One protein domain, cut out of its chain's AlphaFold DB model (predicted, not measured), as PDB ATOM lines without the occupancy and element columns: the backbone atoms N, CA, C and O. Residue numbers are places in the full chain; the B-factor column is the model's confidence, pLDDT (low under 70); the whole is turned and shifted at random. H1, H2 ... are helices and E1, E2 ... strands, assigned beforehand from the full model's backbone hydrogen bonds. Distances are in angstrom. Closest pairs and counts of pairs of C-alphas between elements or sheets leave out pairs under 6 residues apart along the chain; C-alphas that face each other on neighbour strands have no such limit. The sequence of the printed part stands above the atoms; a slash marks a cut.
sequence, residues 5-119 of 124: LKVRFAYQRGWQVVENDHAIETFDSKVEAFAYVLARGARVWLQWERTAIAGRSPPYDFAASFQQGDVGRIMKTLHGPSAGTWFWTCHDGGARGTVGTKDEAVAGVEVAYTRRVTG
ATOM      1  N   LEU A   5     -14.846  28.998  29.009       97.12
ATOM      2  CA  LEU A   5     -15.258  27.633  28.658       97.12
ATOM      3  C   LEU A   5     -16.144  27.022  29.739       97.12
ATOM      4  O   LEU A   5     -15.898  27.185  30.934       97.12
ATOM      5  N   LYS A   6     -17.178  26.286  29.332       97.25
ATOM      6  CA  LYS A   6     -18.067  25.601  30.273       97.25
ATOM      7  C   LYS A   6     -17.476  24.244  30.633       97.25
ATOM      8  O   LYS A   6     -17.080  23.491  29.756       97.25
ATOM      9  N   VAL A   7     -17.464  23.910  31.920       97.50
ATOM     10  CA  VAL A   7     -17.132  22.560  32.393       97.50
ATOM     11  C   VAL A   7     -18.385  21.945  32.998       97.50
ATOM     12  O   VAL A   7     -19.072  22.589  33.792       97.50
ATOM     13  N   ARG A   8     -18.710  20.706  32.623       95.94
ATOM     14  CA  ARG A   8     -19.852  19.967  33.180       95.94
ATOM     15  C   ARG A   8     -19.475  18.535  33.516       95.94
ATOM     16  O   ARG A   8     -18.607  17.956  32.877       95.94
ATOM     17  N   PHE A   9     -20.188  17.949  34.468       96.12
ATOM     18  CA  PHE A   9     -20.177  16.506  34.667       96.12
ATOM     19  C   PHE A   9     -21.299  15.882  33.834       96.12
ATOM     20  O   PHE A   9     -22.447  16.321  33.920       96.12
ATOM     21  N   ALA A  10     -20.966  14.889  33.016       94.19
ATOM     22  CA  ALA A  10     -21.913  14.108  32.237       94.19
ATOM     23  C   ALA A  10     -21.941  12.682  32.796       94.19
ATOM     24  O   ALA A  10     -20.930  11.981  32.787       94.19
ATOM     25  N   TYR A  11     -23.100  12.250  33.301       90.88
ATOM     26  CA  TYR A  11     -23.253  10.928  33.913       90.88
ATOM     27  C   TYR A  11     -22.776   9.824  32.954       90.88
ATOM     28  O   TYR A  11     -23.129   9.839  31.775       90.88
ATOM     29  N   GLN A  12     -21.935   8.909  33.455       91.94
ATOM     30  CA  GLN A  12     -21.246   7.844  32.697       91.94
ATOM     31  C   GLN A  12     -20.258   8.304  31.608       91.94
ATOM     32  O   GLN A  12     -19.648   7.464  30.955       91.94
ATOM     33  N   ARG A  13     -20.071   9.613  31.410       92.94
ATOM     34  CA  ARG A  13     -19.157  10.190  30.410       92.94
ATOM     35  C   ARG A  13     -18.093  11.100  31.025       92.94
ATOM     36  O   ARG A  13     -17.425  11.801  30.287       92.94
ATOM     37  N   GLY A  14     -17.961  11.137  32.348       96.38
ATOM     38  CA  GLY A  14     -16.936  11.930  33.028       96.38
ATOM     39  C   GLY A  14     -17.151  13.446  32.953       96.38
ATOM     40  O   GLY A  14     -18.275  13.954  32.868       96.38
ATOM     41  N   TRP A  15     -16.051  14.182  33.047       98.00
ATOM     42  CA  TRP A  15     -15.995  15.639  33.036       98.00
ATOM     43  C   TRP A  15     -15.736  16.155  31.630       98.00
ATOM     44  O   TRP A  15     -14.765  15.780  30.994       98.00
ATOM     45  N   GLN A  16     -16.590  17.048  31.148       98.06
ATOM     46  CA  GLN A  16     -16.511  17.572  29.791       98.06
ATOM     47  C   GLN A  16     -16.194  19.056  29.802       98.06
ATOM     48  O   GLN A  16     -16.838  19.823  30.527       98.06
ATOM     49  N   VAL A  17     -15.266  19.456  28.937       97.88
ATOM     50  CA  VAL A  17     -15.093  20.852  28.534       97.88
ATOM     51  C   VAL A  17     -15.984  21.086  27.317       97.88
ATOM     52  O   VAL A  17     -15.995  20.292  26.377       97.88
ATOM     53  N   VAL A  18     -16.788  22.140  27.372       96.81
ATOM     54  CA  VAL A  18     -17.863  22.428  26.424       96.81
ATOM     55  C   VAL A  18     -17.670  23.816  25.832       96.81
ATOM     56  O   VAL A  18     -17.510  24.803  26.556       96.81
ATOM     57  N   GLU A  19     -17.759  23.878  24.510       93.38
ATOM     58  CA  GLU A  19     -17.688  25.084  23.696       93.38
ATOM     59  C   GLU A  19     -18.861  25.051  22.709       93.38
ATOM     60  O   GLU A  19     -19.111  24.026  22.079       93.38
ATOM     61  N   ASN A  20     -19.635  26.139  22.619       90.00
ATOM     62  CA  ASN A  20     -20.833  26.214  21.765       90.00
ATOM     63  C   ASN A  20     -21.817  25.038  21.966       90.00
ATOM     64  O   ASN A  20     -22.331  24.482  21.006       90.00
ATOM     65  N   ASP A  21     -22.036  24.629  23.221       89.25
ATOM     66  CA  ASP A  21     -22.860  23.472  23.626       89.25
ATOM     67  C   ASP A  21     -22.388  22.086  23.139       89.25
ATOM     68  O   ASP A  21     -23.009  21.064  23.452       89.25
ATOM     69  N   HIS A  22     -21.219  22.014  22.502       94.31
ATOM     70  CA  HIS A  22     -20.564  20.773  22.115       94.31
ATOM     71  C   HIS A  22     -19.430  20.429  23.081       94.31
ATOM     72  O   HIS A  22     -18.629  21.281  23.460       94.31
ATOM     73  N   ALA A  23     -19.365  19.165  23.506       96.31
ATOM     74  CA  ALA A  23     -18.213  18.679  24.260       96.31
ATOM     75  C   ALA A  23     -17.010  18.605  23.315       96.31
ATOM     76  O   ALA A  23     -17.072  17.893  22.314       96.31
ATOM     77  N   ILE A  24     -15.956  19.348  23.637       97.00
ATOM     78  CA  ILE A  24     -14.717  19.388  22.850       97.00
ATOM     79  C   ILE A  24     -13.645  18.461  23.417       97.00
ATOM     80  O   ILE A  24     -12.777  18.021  22.676       97.00
ATOM     81  N   GLU A  25     -13.721  18.149  24.712       97.69
ATOM     82  CA  GLU A  25     -12.828  17.198  25.367       97.69
ATOM     83  C   GLU A  25     -13.510  16.571  26.591       97.69
ATOM     84  O   GLU A  25     -14.405  17.181  27.194       97.69
ATOM     85  N   THR A  26     -13.112  15.348  26.938       97.88
ATOM     86  CA  THR A  26     -13.655  14.572  28.057       97.88
ATOM     87  C   THR A  26     -12.538  14.012  28.939       97.88
ATOM     88  O   THR A  26     -11.531  13.522  28.447       97.88
ATOM     89  N   PHE A  27     -12.742  14.059  30.252       97.81
ATOM     90  CA  PHE A  27     -11.763  13.697  31.271       97.81
ATOM     91  C   PHE A  27     -12.390  12.841  32.366       97.81
ATOM     92  O   PHE A  27     -13.584  12.957  32.661       97.81
ATOM     93  N   ASP A  28     -11.564  12.050  33.043       96.00
ATOM     94  CA  ASP A  28     -12.009  11.231  34.168       96.00
ATOM     95  C   ASP A  28     -12.222  12.075  35.433       96.00
ATOM     96  O   ASP A  28     -13.076  11.760  36.268       96.00
ATOM     97  N   SER A  29     -11.515  13.205  35.559       96.56
ATOM     98  CA  SER A  29     -11.583  14.069  36.739       96.56
ATOM     99  C   SER A  29     -11.891  15.543  36.443       96.56
ATOM    100  O   SER A  29     -11.565  16.104  35.395       96.56
ATOM    101  N   LYS A  30     -12.476  16.223  37.445       95.81
ATOM    102  CA  LYS A  30     -12.691  17.682  37.425       95.81
ATOM    103  C   LYS A  30     -11.373  18.440  37.270       95.81
ATOM    104  O   LYS A  30     -11.332  19.468  36.602       95.81
ATOM    105  N   VAL A  31     -10.320  17.951  37.926       96.56
ATOM    106  CA  VAL A  31      -9.006  18.602  37.962       96.56
ATOM    107  C   VAL A  31      -8.381  18.616  36.571       96.56
ATOM    108  O   VAL A  31      -7.924  19.671  36.145       96.56
ATOM    109  N   GLU A  32      -8.437  17.508  35.830       97.50
ATOM    110  CA  GLU A  32      -7.929  17.433  34.453       97.50
ATOM    111  C   GLU A  32      -8.708  18.341  33.499       97.50
ATOM    112  O   GLU A  32      -8.103  19.099  32.741       97.50
ATOM    113  N   ALA A  33     -10.042  18.358  33.597       97.94
ATOM    114  CA  ALA A  33     -10.866  19.263  32.793       97.94
ATOM    115  C   ALA A  33     -10.522  20.740  33.048       97.94
ATOM    116  O   ALA A  33     -10.431  21.543  32.120       97.94
ATOM    117  N   PHE A  34     -10.287  21.111  34.308       97.50
ATOM    118  CA  PHE A  34      -9.856  22.463  34.662       97.50
ATOM    119  C   PHE A  34      -8.413  22.751  34.235       97.50
ATOM    120  O   PHE A  34      -8.119  23.873  33.823       97.50
ATOM    121  N   ALA A  35      -7.524  21.757  34.289       97.12
ATOM    122  CA  ALA A  35      -6.148  21.883  33.821       97.12
ATOM    123  C   ALA A  35      -6.104  22.138  32.310       97.12
ATOM    124  O   ALA A  35      -5.343  22.993  31.865       97.12
ATOM    125  N   TYR A  36      -6.979  21.487  31.540       97.12
ATOM    126  CA  TYR A  36      -7.159  21.761  30.115       97.12
ATOM    127  C   TYR A  36      -7.614  23.204  29.855       97.12
ATOM    128  O   TYR A  36      -7.020  23.900  29.031       97.12
ATOM    129  N   VAL A  37      -8.623  23.687  30.592       97.31
ATOM    130  CA  VAL A  37      -9.089  25.085  30.492       97.31
ATOM    131  C   VAL A  37      -7.942  26.060  30.777       97.31
ATOM    132  O   VAL A  37      -7.727  26.997  30.006       97.31
ATOM    133  N   LEU A  38      -7.173  25.816  31.842       95.81
ATOM    134  CA  LEU A  38      -6.032  26.651  32.215       95.81
ATOM    135  C   LEU A  38      -4.922  26.624  31.153       95.81
ATOM    136  O   LEU A  38      -4.396  27.677  30.797       95.81
ATOM    137  N   ALA A  39      -4.586  25.444  30.623       95.81
ATOM    138  CA  ALA A  39      -3.558  25.269  29.594       95.81
ATOM    139  C   ALA A  39      -3.898  26.004  28.286       95.81
ATOM    140  O   ALA A  39      -2.997  26.461  27.585       95.81
ATOM    141  N   ARG A  40      -5.191  26.183  27.986       95.00
ATOM    142  CA  ARG A  40      -5.680  26.954  26.831       95.00
ATOM    143  C   ARG A  40      -5.672  28.474  27.064       95.00
ATOM    144  O   ARG A  40      -6.072  29.238  26.192       95.00
ATOM    145  N   GLY A  41      -5.248  28.933  28.246       94.50
ATOM    146  CA  GLY A  41      -5.322  30.345  28.642       94.50
ATOM    147  C   GLY A  41      -6.759  30.841  28.855       94.50
ATOM    148  O   GLY A  41      -6.998  32.052  28.895       94.50
ATOM    149  N   ALA A  42      -7.714  29.919  28.980       96.31
ATOM    150  CA  ALA A  42      -9.121  30.199  29.207       96.31
ATOM    151  C   ALA A  42      -9.449  30.211  30.709       96.31
ATOM    152  O   ALA A  42      -8.625  29.887  31.569       96.31
ATOM    153  N   ARG A  43     -10.681  30.599  31.037       96.00
ATOM    154  CA  ARG A  43     -11.249  30.517  32.390       96.00
ATOM    155  C   ARG A  43     -12.576  29.775  32.373       96.00
ATOM    156  O   ARG A  43     -13.262  29.738  31.350       96.00
ATOM    157  N   VAL A  44     -12.944  29.185  33.504       96.94
ATOM    158  CA  VAL A  44     -14.199  28.437  33.606       96.94
ATOM    159  C   VAL A  44     -15.400  29.377  33.661       96.94
ATOM    160  O   VAL A  44     -15.385  30.394  34.348       96.94
ATOM    161  N   TRP A  45     -16.463  29.015  32.952       96.62
ATOM    162  CA  TRP A  45     -17.764  29.658  33.050       96.62
ATOM    163  C   TRP A  45     -18.436  29.284  34.376       96.62
ATOM    164  O   TRP A  45     -18.792  28.120  34.582       96.62
ATOM    165  N   LEU A  46     -18.631  30.264  35.258       96.81
ATOM    166  CA  LEU A  46     -19.456  30.115  36.461       96.81
ATOM    167  C   LEU A  46     -20.917  30.511  36.210       96.81
ATOM    168  O   LEU A  46     -21.222  31.360  35.365       96.81
ATOM    169  N   GLN A  47     -21.828  29.905  36.964       96.38
ATOM    170  CA  GLN A  47     -23.212  30.360  37.037       96.38
ATOM    171  C   GLN A  47     -23.266  31.595  37.931       96.38
ATOM    172  O   GLN A  47     -22.581  31.649  38.947       96.38
ATOM    173  N   TRP A  48     -24.058  32.591  37.539       95.75
ATOM    174  CA  TRP A  48     -24.167  33.849  38.269       95.75
ATOM    175  C   TRP A  48     -25.621  34.184  38.532       95.75
ATOM    176  O   TRP A  48     -26.432  34.238  37.608       95.75
ATOM    177  N   GLU A  49     -25.918  34.496  39.782       94.12
ATOM    178  CA  GLU A  49     -27.237  34.928  40.221       94.12
ATOM    179  C   GLU A  49     -27.120  36.097  41.193       94.12
ATOM    180  O   GLU A  49     -26.053  36.374  41.740       94.12
ATOM    181  N   ARG A  50     -28.214  36.836  41.393       92.56
ATOM    182  CA  ARG A  50     -28.230  37.887  42.414       92.56
ATOM    183  C   ARG A  50     -28.225  37.237  43.785       92.56
ATOM    184  O   ARG A  50     -29.055  36.373  44.048       92.56
ATOM    185  N   THR A  51     -27.355  37.702  44.672       86.31
ATOM    186  CA  THR A  51     -27.296  37.170  46.034       86.31
ATOM    187  C   THR A  51     -28.622  37.430  46.752       86.31
ATOM    188  O   THR A  51     -29.103  38.564  46.782       86.31
ATOM    189  N   ALA A  52     -29.224  36.386  47.324       81.56
ATOM    190  CA  ALA A  52     -30.404  36.500  48.174       81.56
ATOM    191  C   ALA A  52     -29.978  36.563  49.647       81.56
ATOM    192  O   ALA A  52     -29.452  35.602  50.200       81.56
ATOM    193  N   ILE A  53     -30.214  37.700  50.297       75.00
ATOM    194  CA  ILE A  53     -29.902  37.946  51.706       75.00
ATOM    195  C   ILE A  53     -31.217  38.236  52.423       75.00
ATOM    196  O   ILE A  53     -31.858  39.252  52.156       75.00
ATOM    197  N   ALA A  54     -31.638  37.331  53.312       81.00
ATOM    198  CA  ALA A  54     -32.898  37.439  54.058       81.00
ATOM    199  C   ALA A  54     -34.119  37.750  53.154       81.00
ATOM    200  O   ALA A  54     -34.925  38.630  53.448       81.00
ATOM    201  N   GLY A  55     -34.213  37.066  52.007       80.81
ATOM    202  CA  GLY A  55     -35.296  37.251  51.029       80.81
ATOM    203  C   GLY A  55     -35.192  38.518  50.171       80.81
ATOM    204  O   GLY A  55     -36.073  38.779  49.356       80.81
ATOM    205  N   ARG A  56     -34.125  39.310  50.319       78.19
ATOM    206  CA  ARG A  56     -33.858  40.491  49.492       78.19
ATOM    207  C   ARG A  56     -32.687  40.219  48.569       78.19
ATOM    208  O   ARG A  56     -31.691  39.645  48.985       78.19
ATOM    209  N   SER A  57     -32.770  40.713  47.343       80.94
ATOM    210  CA  SER A  57     -31.618  40.763  46.449       80.94
ATOM    211  C   SER A  57     -31.122  42.204  46.383       80.94
ATOM    212  O   SER A  57     -31.818  43.040  45.794       80.94
ATOM    213  N   PRO A  58     -29.968  42.542  46.985       81.88
ATOM    214  CA  PRO A  58     -29.371  43.862  46.842       81.88
ATOM    215  C   PRO A  58     -29.026  44.144  45.373       81.88
ATOM    216  O   PRO A  58     -28.723  43.223  44.603       81.88
ATOM    217  N   PRO A  59     -29.147  45.392  44.897       86.69
ATOM    218  CA  PRO A  59     -28.666  45.737  43.568       86.69
ATOM    219  C   PRO A  59     -27.137  45.599  43.528       86.69
ATOM    220  O   PRO A  59     -26.458  45.902  44.504       86.69
ATOM    221  N   TYR A  60     -26.607  45.170  42.382       93.81
ATOM    222  CA  TYR A  60     -25.163  45.057  42.135       93.81
ATOM    223  C   TYR A  60     -24.403  44.089  43.050       93.81
ATOM    224  O   TYR A  60     -23.238  44.328  43.357       93.81
ATOM    225  N   ASP A  61     -25.053  43.000  43.444       95.31
ATOM    226  CA  ASP A  61     -24.502  41.959  44.302       95.31
ATOM    227  C   ASP A  61     -24.850  40.589  43.714       95.31
ATOM    228  O   ASP A  61     -26.031  40.284  43.497       95.31
ATOM    229  N   PHE A  62     -23.826  39.813  43.366       96.62
ATOM    230  CA  PHE A  62     -23.988  38.561  42.636       96.62
ATOM    231  C   PHE A  62     -23.111  37.463  43.224       96.62
ATOM    232  O   PHE A  62     -21.915  37.672  43.433       96.62
ATOM    233  N   ALA A  63     -23.704  36.289  43.417       95.81
ATOM    234  CA  ALA A  63     -23.008  35.071  43.797       95.81
ATOM    235  C   ALA A  63     -22.646  34.265  42.545       95.81
ATOM    236  O   ALA A  63     -23.397  34.247  41.564       95.81
ATOM    237  N   ALA A  64     -21.483  33.630  42.595       97.06
ATOM    238  CA  ALA A  64     -20.969  32.726  41.587       97.06
ATOM    239  C   ALA A  64     -21.068  31.300  42.116       97.06
ATOM    240  O   ALA A  64     -20.601  31.021  43.219       97.06
ATOM    241  N   SER A  65     -21.586  30.387  41.308       96.56
ATOM    242  CA  SER A  65     -21.640  28.972  41.648       96.56
ATOM    243  C   SER A  65     -21.073  28.102  40.534       96.56
ATOM    244  O   SER A  65     -21.080  28.443  39.345       96.56
ATOM    245  N   PHE A  66     -20.560  26.944  40.932       95.81
ATOM    246  CA  PHE A  66     -20.189  25.868  40.027       95.81
ATOM    247  C   PHE A  66     -20.924  24.604  40.457       95.81
ATOM    248  O   PHE A  66     -20.770  24.132  41.583       95.81
ATOM    249  N   GLN A  67     -21.732  24.048  39.551       89.94
ATOM    250  CA  GLN A  67     -22.706  23.006  39.889       89.94
ATOM    251  C   GLN A  67     -23.638  23.486  41.015       89.94
ATOM    252  O   GLN A  67     -24.387  24.430  40.803       89.94
ATOM    253  N   GLN A  68     -23.599  22.848  42.186       85.00
ATOM    254  CA  GLN A  68     -24.392  23.214  43.366       85.00
ATOM    255  C   GLN A  68     -23.540  23.903  44.449       85.00
ATOM    256  O   GLN A  68     -24.043  24.178  45.534       85.00
ATOM    257  N   GLY A  69     -22.250  24.143  44.185       90.44
ATOM    258  CA  GLY A  69     -21.319  24.741  45.140       90.44
ATOM    259  C   GLY A  69     -21.198  26.251  44.964       90.44
ATOM    260  O   GLY A  69     -21.057  26.732  43.838       90.44
ATOM    261  N   ASP A  70     -21.215  26.975  46.081       92.62
ATOM    262  CA  ASP A  70     -20.873  28.396  46.141       92.62
ATOM    263  C   ASP A  70     -19.363  28.585  45.932       92.62
ATOM    264  O   ASP A  70     -18.552  27.912  46.566       92.62
ATOM    265  N   VAL A  71     -18.991  29.467  45.007       95.50
ATOM    266  CA  VAL A  71     -17.602  29.652  44.557       95.50
ATOM    267  C   VAL A  71     -17.087  31.039  44.892       95.50
ATOM    268  O   VAL A  71     -15.916  31.204  45.242       95.50
ATOM    269  N   GLY A  72     -17.921  32.063  44.766       96.31
ATOM    270  CA  GLY A  72     -17.453  33.431  44.893       96.31
ATOM    271  C   GLY A  72     -18.560  34.457  44.811       96.31
ATOM    272  O   GLY A  72     -19.735  34.146  44.650       96.31
ATOM    273  N   ARG A  73     -18.167  35.721  44.891       96.94
ATOM    274  CA  ARG A  73     -19.104  36.839  44.898       96.94
ATOM    275  C   ARG A  73     -18.479  38.069  44.281       96.94
ATOM    276  O   ARG A  73     -17.276  38.294  44.421       96.94
ATOM    277  N   ILE A  74     -19.310  38.888  43.649       98.06
ATOM    278  CA  ILE A  74     -18.947  40.236  43.219       98.06
ATOM    279  C   ILE A  74     -19.960  41.241  43.744       98.06
ATOM    280  O   ILE A  74     -21.161  40.970  43.769       98.06
ATOM    281  N   MET A  75     -19.481  42.419  44.124       97.00
ATOM    282  CA  MET A  75     -20.342  43.493  44.598       97.00
ATOM    283  C   MET A  75     -19.806  44.866  44.208       97.00
ATOM    284  O   MET A  75     -18.600  45.111  44.265       97.00
ATOM    285  N   LYS A  76     -20.702  45.777  43.819       97.56
ATOM    286  CA  LYS A  76     -20.336  47.160  43.495       97.56
ATOM    287  C   LYS A  76     -20.321  48.023  44.751       97.56
ATOM    288  O   LYS A  76     -21.302  48.075  45.491       97.56
ATOM    289  N   THR A  77     -19.248  48.776  44.946       95.56
ATOM    290  CA  THR A  77     -19.191  49.812  45.974       95.56
ATOM    291  C   THR A  77     -20.059  50.994  45.544       95.56
ATOM    292  O   THR A  77     -19.830  51.600  44.495       95.56
ATOM    293  N   LEU A  78     -21.083  51.319  46.338       93.81
ATOM    294  CA  LEU A  78     -22.058  52.370  46.005       93.81
ATOM    295  C   LEU A  78     -21.694  53.748  46.560       93.81
ATOM    296  O   LEU A  78     -22.138  54.760  46.024       93.81
ATOM    297  N   HIS A  79     -20.896  53.795  47.626       91.81
ATOM    298  CA  HIS A  79     -20.635  55.016  48.379       91.81
ATOM    299  C   HIS A  79     -19.159  55.140  48.758       91.81
ATOM    300  O   HIS A  79     -18.434  54.146  48.823       91.81
ATOM    301  N   GLY A  80     -18.742  56.372  49.049       92.94
ATOM    302  CA  GLY A  80     -17.381  56.698  49.463       92.94
ATOM    303  C   GLY A  80     -16.391  56.836  48.300       92.94
ATOM    304  O   GLY A  80     -16.791  56.822  47.136       92.94
ATOM    305  N   PRO A  81     -15.089  56.972  48.605       92.69
ATOM    306  CA  PRO A  81     -14.050  57.258  47.610       92.69
ATOM    307  C   PRO A  81     -13.901  56.199  46.508       92.69
ATOM    308  O   PRO A  81     -13.496  56.526  45.400       92.69
ATOM    309  N   SER A  82     -14.260  54.943  46.795       92.56
ATOM    310  CA  SER A  82     -14.202  53.826  45.836       92.56
ATOM    311  C   SER A  82     -15.545  53.551  45.148       92.56
ATOM    312  O   SER A  82     -15.721  52.486  44.548       92.56
ATOM    313  N   ALA A  83     -16.517  54.464  45.256       95.69
ATOM    314  CA  ALA A  83     -17.809  54.315  44.597       95.69
ATOM    315  C   ALA A  83     -17.629  54.089  43.089       95.69
ATOM    316  O   ALA A  83     -16.831  54.749  42.429       95.69
ATOM    317  N   GLY A  84     -18.372  53.131  42.541       95.31
ATOM    318  CA  GLY A  84     -18.256  52.731  41.139       95.31
ATOM    319  C   GLY A  84     -17.389  51.496  40.905       95.31
ATOM    320  O   GLY A  84     -17.637  50.795  39.925       95.31
ATOM    321  N   THR A  85     -16.458  51.184  41.811       98.06
ATOM    322  CA  THR A  85     -15.607  49.989  41.708       98.06
ATOM    323  C   THR A  85     -16.350  48.710  42.092       98.06
ATOM    324  O   THR A  85     -17.380  48.736  42.772       98.06
ATOM    325  N   TRP A  86     -15.818  47.578  41.640       98.38
ATOM    326  CA  TRP A  86     -16.334  46.243  41.903       98.38
ATOM    327  C   TRP A  86     -15.340  45.450  42.735       98.38
ATOM    328  O   TRP A  86     -14.209  45.222  42.314       98.38
ATOM    329  N   PHE A  87     -15.779  45.006  43.904       97.62
ATOM    330  CA  PHE A  87     -15.073  44.014  44.696       97.62
ATOM    331  C   PHE A  87     -15.439  42.614  44.207       97.62
ATOM    332  O   PHE A  87     -16.600  42.351  43.894       97.62
ATOM    333  N   TRP A  88     -14.461  41.715  44.176       98.25
ATOM    334  CA  TRP A  88     -14.662  40.303  43.886       98.25
ATOM    335  C   TRP A  88     -13.900  39.429  44.873       98.25
ATOM    336  O   TRP A  88     -12.835  39.803  45.367       98.25
ATOM    337  N   THR A  89     -14.440  38.245  45.140       97.94
ATOM    338  CA  THR A  89     -13.809  37.230  45.982       97.94
ATOM    339  C   THR A  89     -14.116  35.836  45.450       97.94
ATOM    340  O   THR A  89     -15.237  35.558  45.034       97.94
ATOM    341  N   CYS A  90     -13.122  34.957  45.498       96.94
ATOM    342  CA  CYS A  90     -13.255  33.514  45.351       96.94
ATOM    343  C   CYS A  90     -13.181  32.910  46.757       96.94
ATOM    344  O   CYS A  90     -12.169  33.061  47.445       96.94
ATOM    345  N   HIS A  91     -14.271  32.300  47.218       92.12
ATOM    346  CA  HIS A  91     -14.359  31.693  48.548       92.12
ATOM    347  C   HIS A  91     -13.353  30.548  48.682       92.12
ATOM    348  O   HIS A  91     -12.623  30.464  49.672       92.12
ATOM    349  N   ASP A  92     -13.221  29.751  47.622       82.31
ATOM    350  CA  ASP A  92     -12.200  28.719  47.526       82.31
ATOM    351  C   ASP A  92     -10.810  29.344  47.327       82.31
ATOM    352  O   ASP A  92     -10.471  29.859  46.263       82.31
ATOM    353  N   GLY A  93      -9.980  29.294  48.373       79.81
ATOM    354  CA  GLY A  93      -8.612  29.834  48.371       79.81
ATOM    355  C   GLY A  93      -8.489  31.308  48.777       79.81
ATOM    356  O   GLY A  93      -7.374  31.780  48.975       79.81
ATOM    357  N   GLY A  94      -9.602  32.031  48.943       90.06
ATOM    358  CA  GLY A  94      -9.620  33.384  49.517       90.06
ATOM    359  C   GLY A  94      -9.054  34.497  48.625       90.06
ATOM    360  O   GLY A  94      -8.848  35.616  49.103       90.06
ATOM    361  N   ALA A  95      -8.794  34.218  47.343       96.00
ATOM    362  CA  ALA A  95      -8.345  35.222  46.383       96.00
ATOM    363  C   ALA A  95      -9.418  36.303  46.187       96.00
ATOM    364  O   ALA A  95     -10.607  36.000  46.088       96.00
ATOM    365  N   ARG A  96      -9.006  37.571  46.132       97.69
ATOM    366  CA  ARG A  96      -9.915  38.723  46.074       97.69
ATOM    367  C   ARG A  96      -9.253  39.936  45.438       97.69
ATOM    368  O   ARG A  96      -8.026  40.030  45.416       97.69
ATOM    369  N   GLY A  97     -10.062  40.893  44.999       97.62
ATOM    370  CA  GLY A  97      -9.570  42.152  44.451       97.62
ATOM    371  C   GLY A  97     -10.664  43.190  44.225       97.62
ATOM    372  O   GLY A  97     -11.849  42.931  44.435       97.62
ATOM    373  N   THR A  98     -10.244  44.371  43.776       98.00
ATOM    374  CA  THR A  98     -11.129  45.478  43.397       98.00
ATOM    375  C   THR A  98     -10.754  45.966  42.003       98.00
ATOM    376  O   THR A  98      -9.575  46.158  41.717       98.00
ATOM    377  N   VAL A  99     -11.748  46.143  41.136       98.31
ATOM    378  CA  VAL A  99     -11.577  46.477  39.713       98.31
ATOM    379  C   VAL A  99     -12.620  47.498  39.251       98.31
ATOM    380  O   VAL A  99     -13.551  47.828  39.989       98.31
ATOM    381  N   GLY A 100     -12.460  48.039  38.042       97.56
ATOM    382  CA  GLY A 100     -13.313  49.117  37.533       97.56
ATOM    383  C   GLY A 100     -14.677  48.639  37.039       97.56
ATOM    384  O   GLY A 100     -15.648  49.396  37.077       97.56
ATOM    385  N   THR A 101     -14.779  47.385  36.597       97.25
ATOM    386  CA  THR A 101     -15.975  46.883  35.908       97.25
ATOM    387  C   THR A 101     -16.495  45.563  36.470       97.25
ATOM    388  O   THR A 101     -15.773  44.778  37.085       97.25
ATOM    389  N   LYS A 102     -17.782  45.292  36.214       97.06
ATOM    390  CA  LYS A 102     -18.418  44.016  36.563       97.06
ATOM    391  C   LYS A 102     -17.736  42.841  35.859       97.06
ATOM    392  O   LYS A 102     -17.526  41.807  36.481       97.06
ATOM    393  N   ASP A 103     -17.389  43.000  34.583       97.12
ATOM    394  CA  ASP A 103     -16.827  41.917  33.771       97.12
ATOM    395  C   ASP A 103     -15.411  41.540  34.216       97.12
ATOM    396  O   ASP A 103     -15.075  40.357  34.263       97.12
ATOM    397  N   GLU A 104     -14.599  42.518  34.628       97.81
ATOM    398  CA  GLU A 104     -13.304  42.254  35.266       97.81
ATOM    399  C   GLU A 104     -13.474  41.528  36.604       97.81
ATOM    400  O   GLU A 104     -12.699  40.627  36.913       97.81
ATOM    401  N   ALA A 105     -14.496  41.885  37.387       98.06
ATOM    402  CA  ALA A 105     -14.774  41.244  38.668       98.06
ATOM    403  C   ALA A 105     -15.207  39.781  38.475       98.06
ATOM    404  O   ALA A 105     -14.704  38.894  39.164       98.06
ATOM    405  N   VAL A 106     -16.076  39.515  37.491       97.81
ATOM    406  CA  VAL A 106     -16.439  38.153  37.059       97.81
ATOM    407  C   VAL A 106     -15.191  37.382  36.637       97.81
ATOM    408  O   VAL A 106     -14.960  36.277  37.125       97.81
ATOM    409  N   ALA A 107     -14.361  37.970  35.771       97.50
ATOM    410  CA  ALA A 107     -13.138  37.331  35.303       97.50
ATOM    411  C   ALA A 107     -12.168  37.020  36.454       97.50
ATOM    412  O   ALA A 107     -11.548  35.959  36.439       97.50
ATOM    413  N   GLY A 108     -12.075  37.894  37.462       97.25
ATOM    414  CA  GLY A 108     -11.275  37.674  38.667       97.25
ATOM    415  C   GLY A 108     -11.678  36.404  39.419       97.25
ATOM    416  O   GLY A 108     -10.823  35.559  39.686       97.25
ATOM    417  N   VAL A 109     -12.978  36.221  39.686       97.56
ATOM    418  CA  VAL A 109     -13.490  35.007  40.354       97.56
ATOM    419  C   VAL A 109     -13.246  33.763  39.500       97.56
ATOM    420  O   VAL A 109     -12.755  32.757  40.004       97.56
ATOM    421  N   GLU A 110     -13.543  33.828  38.203       97.50
ATOM    422  CA  GLU A 110     -13.405  32.685  37.293       97.50
ATOM    423  C   GLU A 110     -11.951  32.230  37.135       97.50
ATOM    424  O   GLU A 110     -11.673  31.034  37.198       97.50
ATOM    425  N   VAL A 111     -11.009  33.167  36.988       96.75
ATOM    426  CA  VAL A 111      -9.573  32.857  36.921       96.75
ATOM    427  C   VAL A 111      -9.084  32.270  38.241       96.75
ATOM    428  O   VAL A 111      -8.394  31.248  38.232       96.75
ATOM    429  N   ALA A 112      -9.449  32.885  39.372       96.56
ATOM    430  CA  ALA A 112      -9.057  32.399  40.690       96.56
ATOM    431  C   ALA A 112      -9.557  30.968  40.927       96.56
ATOM    432  O   ALA A 112      -8.778  30.098  41.322       96.56
ATOM    433  N   TYR A 113     -10.822  30.695  40.606       96.44
ATOM    434  CA  TYR A 113     -11.395  29.365  40.760       96.44
ATOM    435  C   TYR A 113     -10.748  28.339  39.821       96.44
ATOM    436  O   TYR A 113     -10.413  27.235  40.259       96.44
ATOM    437  N   THR A 114     -10.499  28.701  38.553       96.19
ATOM    438  CA  THR A 114      -9.803  27.818  37.607       96.19
ATOM    439  C   THR A 114      -8.447  27.379  38.158       96.19
ATOM    440  O   THR A 114      -8.177  26.182  38.248       96.19
ATOM    441  N   ARG A 115      -7.619  28.328  38.609       95.00
ATOM    442  CA  ARG A 115      -6.294  28.032  39.175       95.00
ATOM    443  C   ARG A 115      -6.388  27.209  40.458       95.00
ATOM    444  O   ARG A 115      -5.671  26.216  40.607       95.00
ATOM    445  N   ARG A 116      -7.327  27.550  41.344       93.69
ATOM    446  CA  ARG A 116      -7.521  26.870  42.629       93.69
ATOM    447  C   ARG A 116      -7.854  25.388  42.480       93.69
ATOM    448  O   ARG A 116      -7.322  24.583  43.248       93.69
ATOM    449  N   VAL A 117      -8.713  25.023  41.524       93.81
ATOM    450  CA  VAL A 117      -9.092  23.621  41.269       93.81
ATOM    451  C   VAL A 117      -7.924  22.822  40.694       93.81
ATOM    452  O   VAL A 117      -7.749  21.664  41.056       93.81
ATOM    453  N   THR A 118      -7.095  23.439  39.848       91.81
ATOM    454  CA  THR A 118      -5.896  22.787  39.285       91.81
ATOM    455  C   THR A 118      -4.742  22.636  40.277       91.81
ATOM    456  O   THR A 118      -3.742  22.005  39.953       91.81
ATOM    457  N   GLY A 119      -4.840  23.239  41.468       86.19
ATOM    458  CA  GLY A 119      -3.731  23.284  42.421       86.19
ATOM    459  C   GLY A 119      -2.541  24.119  41.937       86.19
ATOM    460  O   GLY A 119      -1.459  23.993  42.499       86.19
TER     461      GLY A 119
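This is residues 5 to 119 of the 124 residues of an uncharacterized protein of Mesorhizobium sp (UniProt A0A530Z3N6). The model has two lobes set end to end: the larger is a strongly twisted slab of five antiparallel strands, E4 to E8, with the long helix H2 packed along one face, and the smaller is a three-stranded sheet, E1 to E3, with the shorter helix H1 over one face. The last part of H2, residues 114 to 118, packs on H1 and joins the lobes, while the two sheets have no contact with each other. The printed part has 115 residues with eight named strands and two named helices, in the order E1 E2 E3 H1 E4 E5 E6 E7 E8 H2; the sheets run E4 - E5 - E6 - E7 - E8 and E1 - E2 - E3, both all antiparallel. The class is mixed, helices and strands. The whole is compact, with a radius of gyration of the C-alphas of 15.3 A, yet elongated in outline, spanning 49 by 31 by 26 A.

In the larger sheet, E4 is residues 47 to 50, 10.5 A from first to last C-alpha, and E5 is residues 61 to 66, 17.2 A. E6, the longest strand, is residues 69 to 76 and measures 22.5 A; its C-alpha 69 is at (-21.319, 24.741, 45.140). E7 is residues 86 to 90, 13.5 A, and E8 is residues 96 to 99, 10.2 A. H2, residues 102 to 118, measures 24.8 A and ends with C-alpha 118 at (-5.896, 22.787, 39.285). In the smaller sheet, E1 is residues 5 to 10, 15.5 A, beginning with C-alpha 5 at (-15.258, 27.633, 28.658). E2 is residues 14 to 19, 16.1 A, and E3 is residues 22 to 27, 14.5 A. H1 is residues 30 to 39, 14.2 A.

E4 to E8 form a meander, each strand the antiparallel neighbour of the one before, with E4 and E8 as edge strands. N 49 and O 63 are 3.1 A apart across the hairpin E4 and E5, N 64 and O 72 are 2.7 A apart across E5 and E6, N 87 and O 75 are 2.8 A apart across E6 and E7, and N 86 and O 99 are 2.8 A apart across E7 and E8, each within hydrogen-bond range. H2 is on this sheet at a height over the sheet of 6.4 A, making two layers, a helix on one face of a sheet. It lies over E6 and E7 and runs along the strands, at 13 degrees to E7 on the local plane. The closest C-alphas of H2 and E7 are those of Val 109 and Cys 90, 5.2 A apart. With residues 114 to 118 alone H2 touches H1, at a steep tilt of 59 degrees, opposite ways; the closest C-alphas are those of Val 31 and Thr 118, 5.4 A apart. H1 is on the sheet of E1, E2 and E3, again two layers, at a height over the sheet of 8.5 A. It lies over E2 and runs along the strands, at 23 degrees to E2 on the local plane; it only just fails to lie over E3 too, on which 2 of its 10 C-alphas fall. The closest C-alphas of H1 and E2 are those of Lys 30 and Trp 15, 5.9 A apart. E1, E2 and E3 are a second meander, in a strongly twisted sheet; N 16 and O 8 are 2.8 A apart across E1 and E2, and N 15 and O 27 are 2.8 A apart across E2 and E3, both within hydrogen-bond range. H2 is not on this sheet, and H1 is not on the larger one. In H1 and H2 every O i to N i+4 pair is within hydrogen-bond range.

The two C-alphas farthest apart are those of Gln 12 and Pro 81, 52.1 A. The printed part has no cut. No link is long; those from H1 to E4, E4 to E5 and E6 to E7 are short but not tight, and the others are tight. The mean pLDDT of the printed part is 94.2, and no printed residue is under 70.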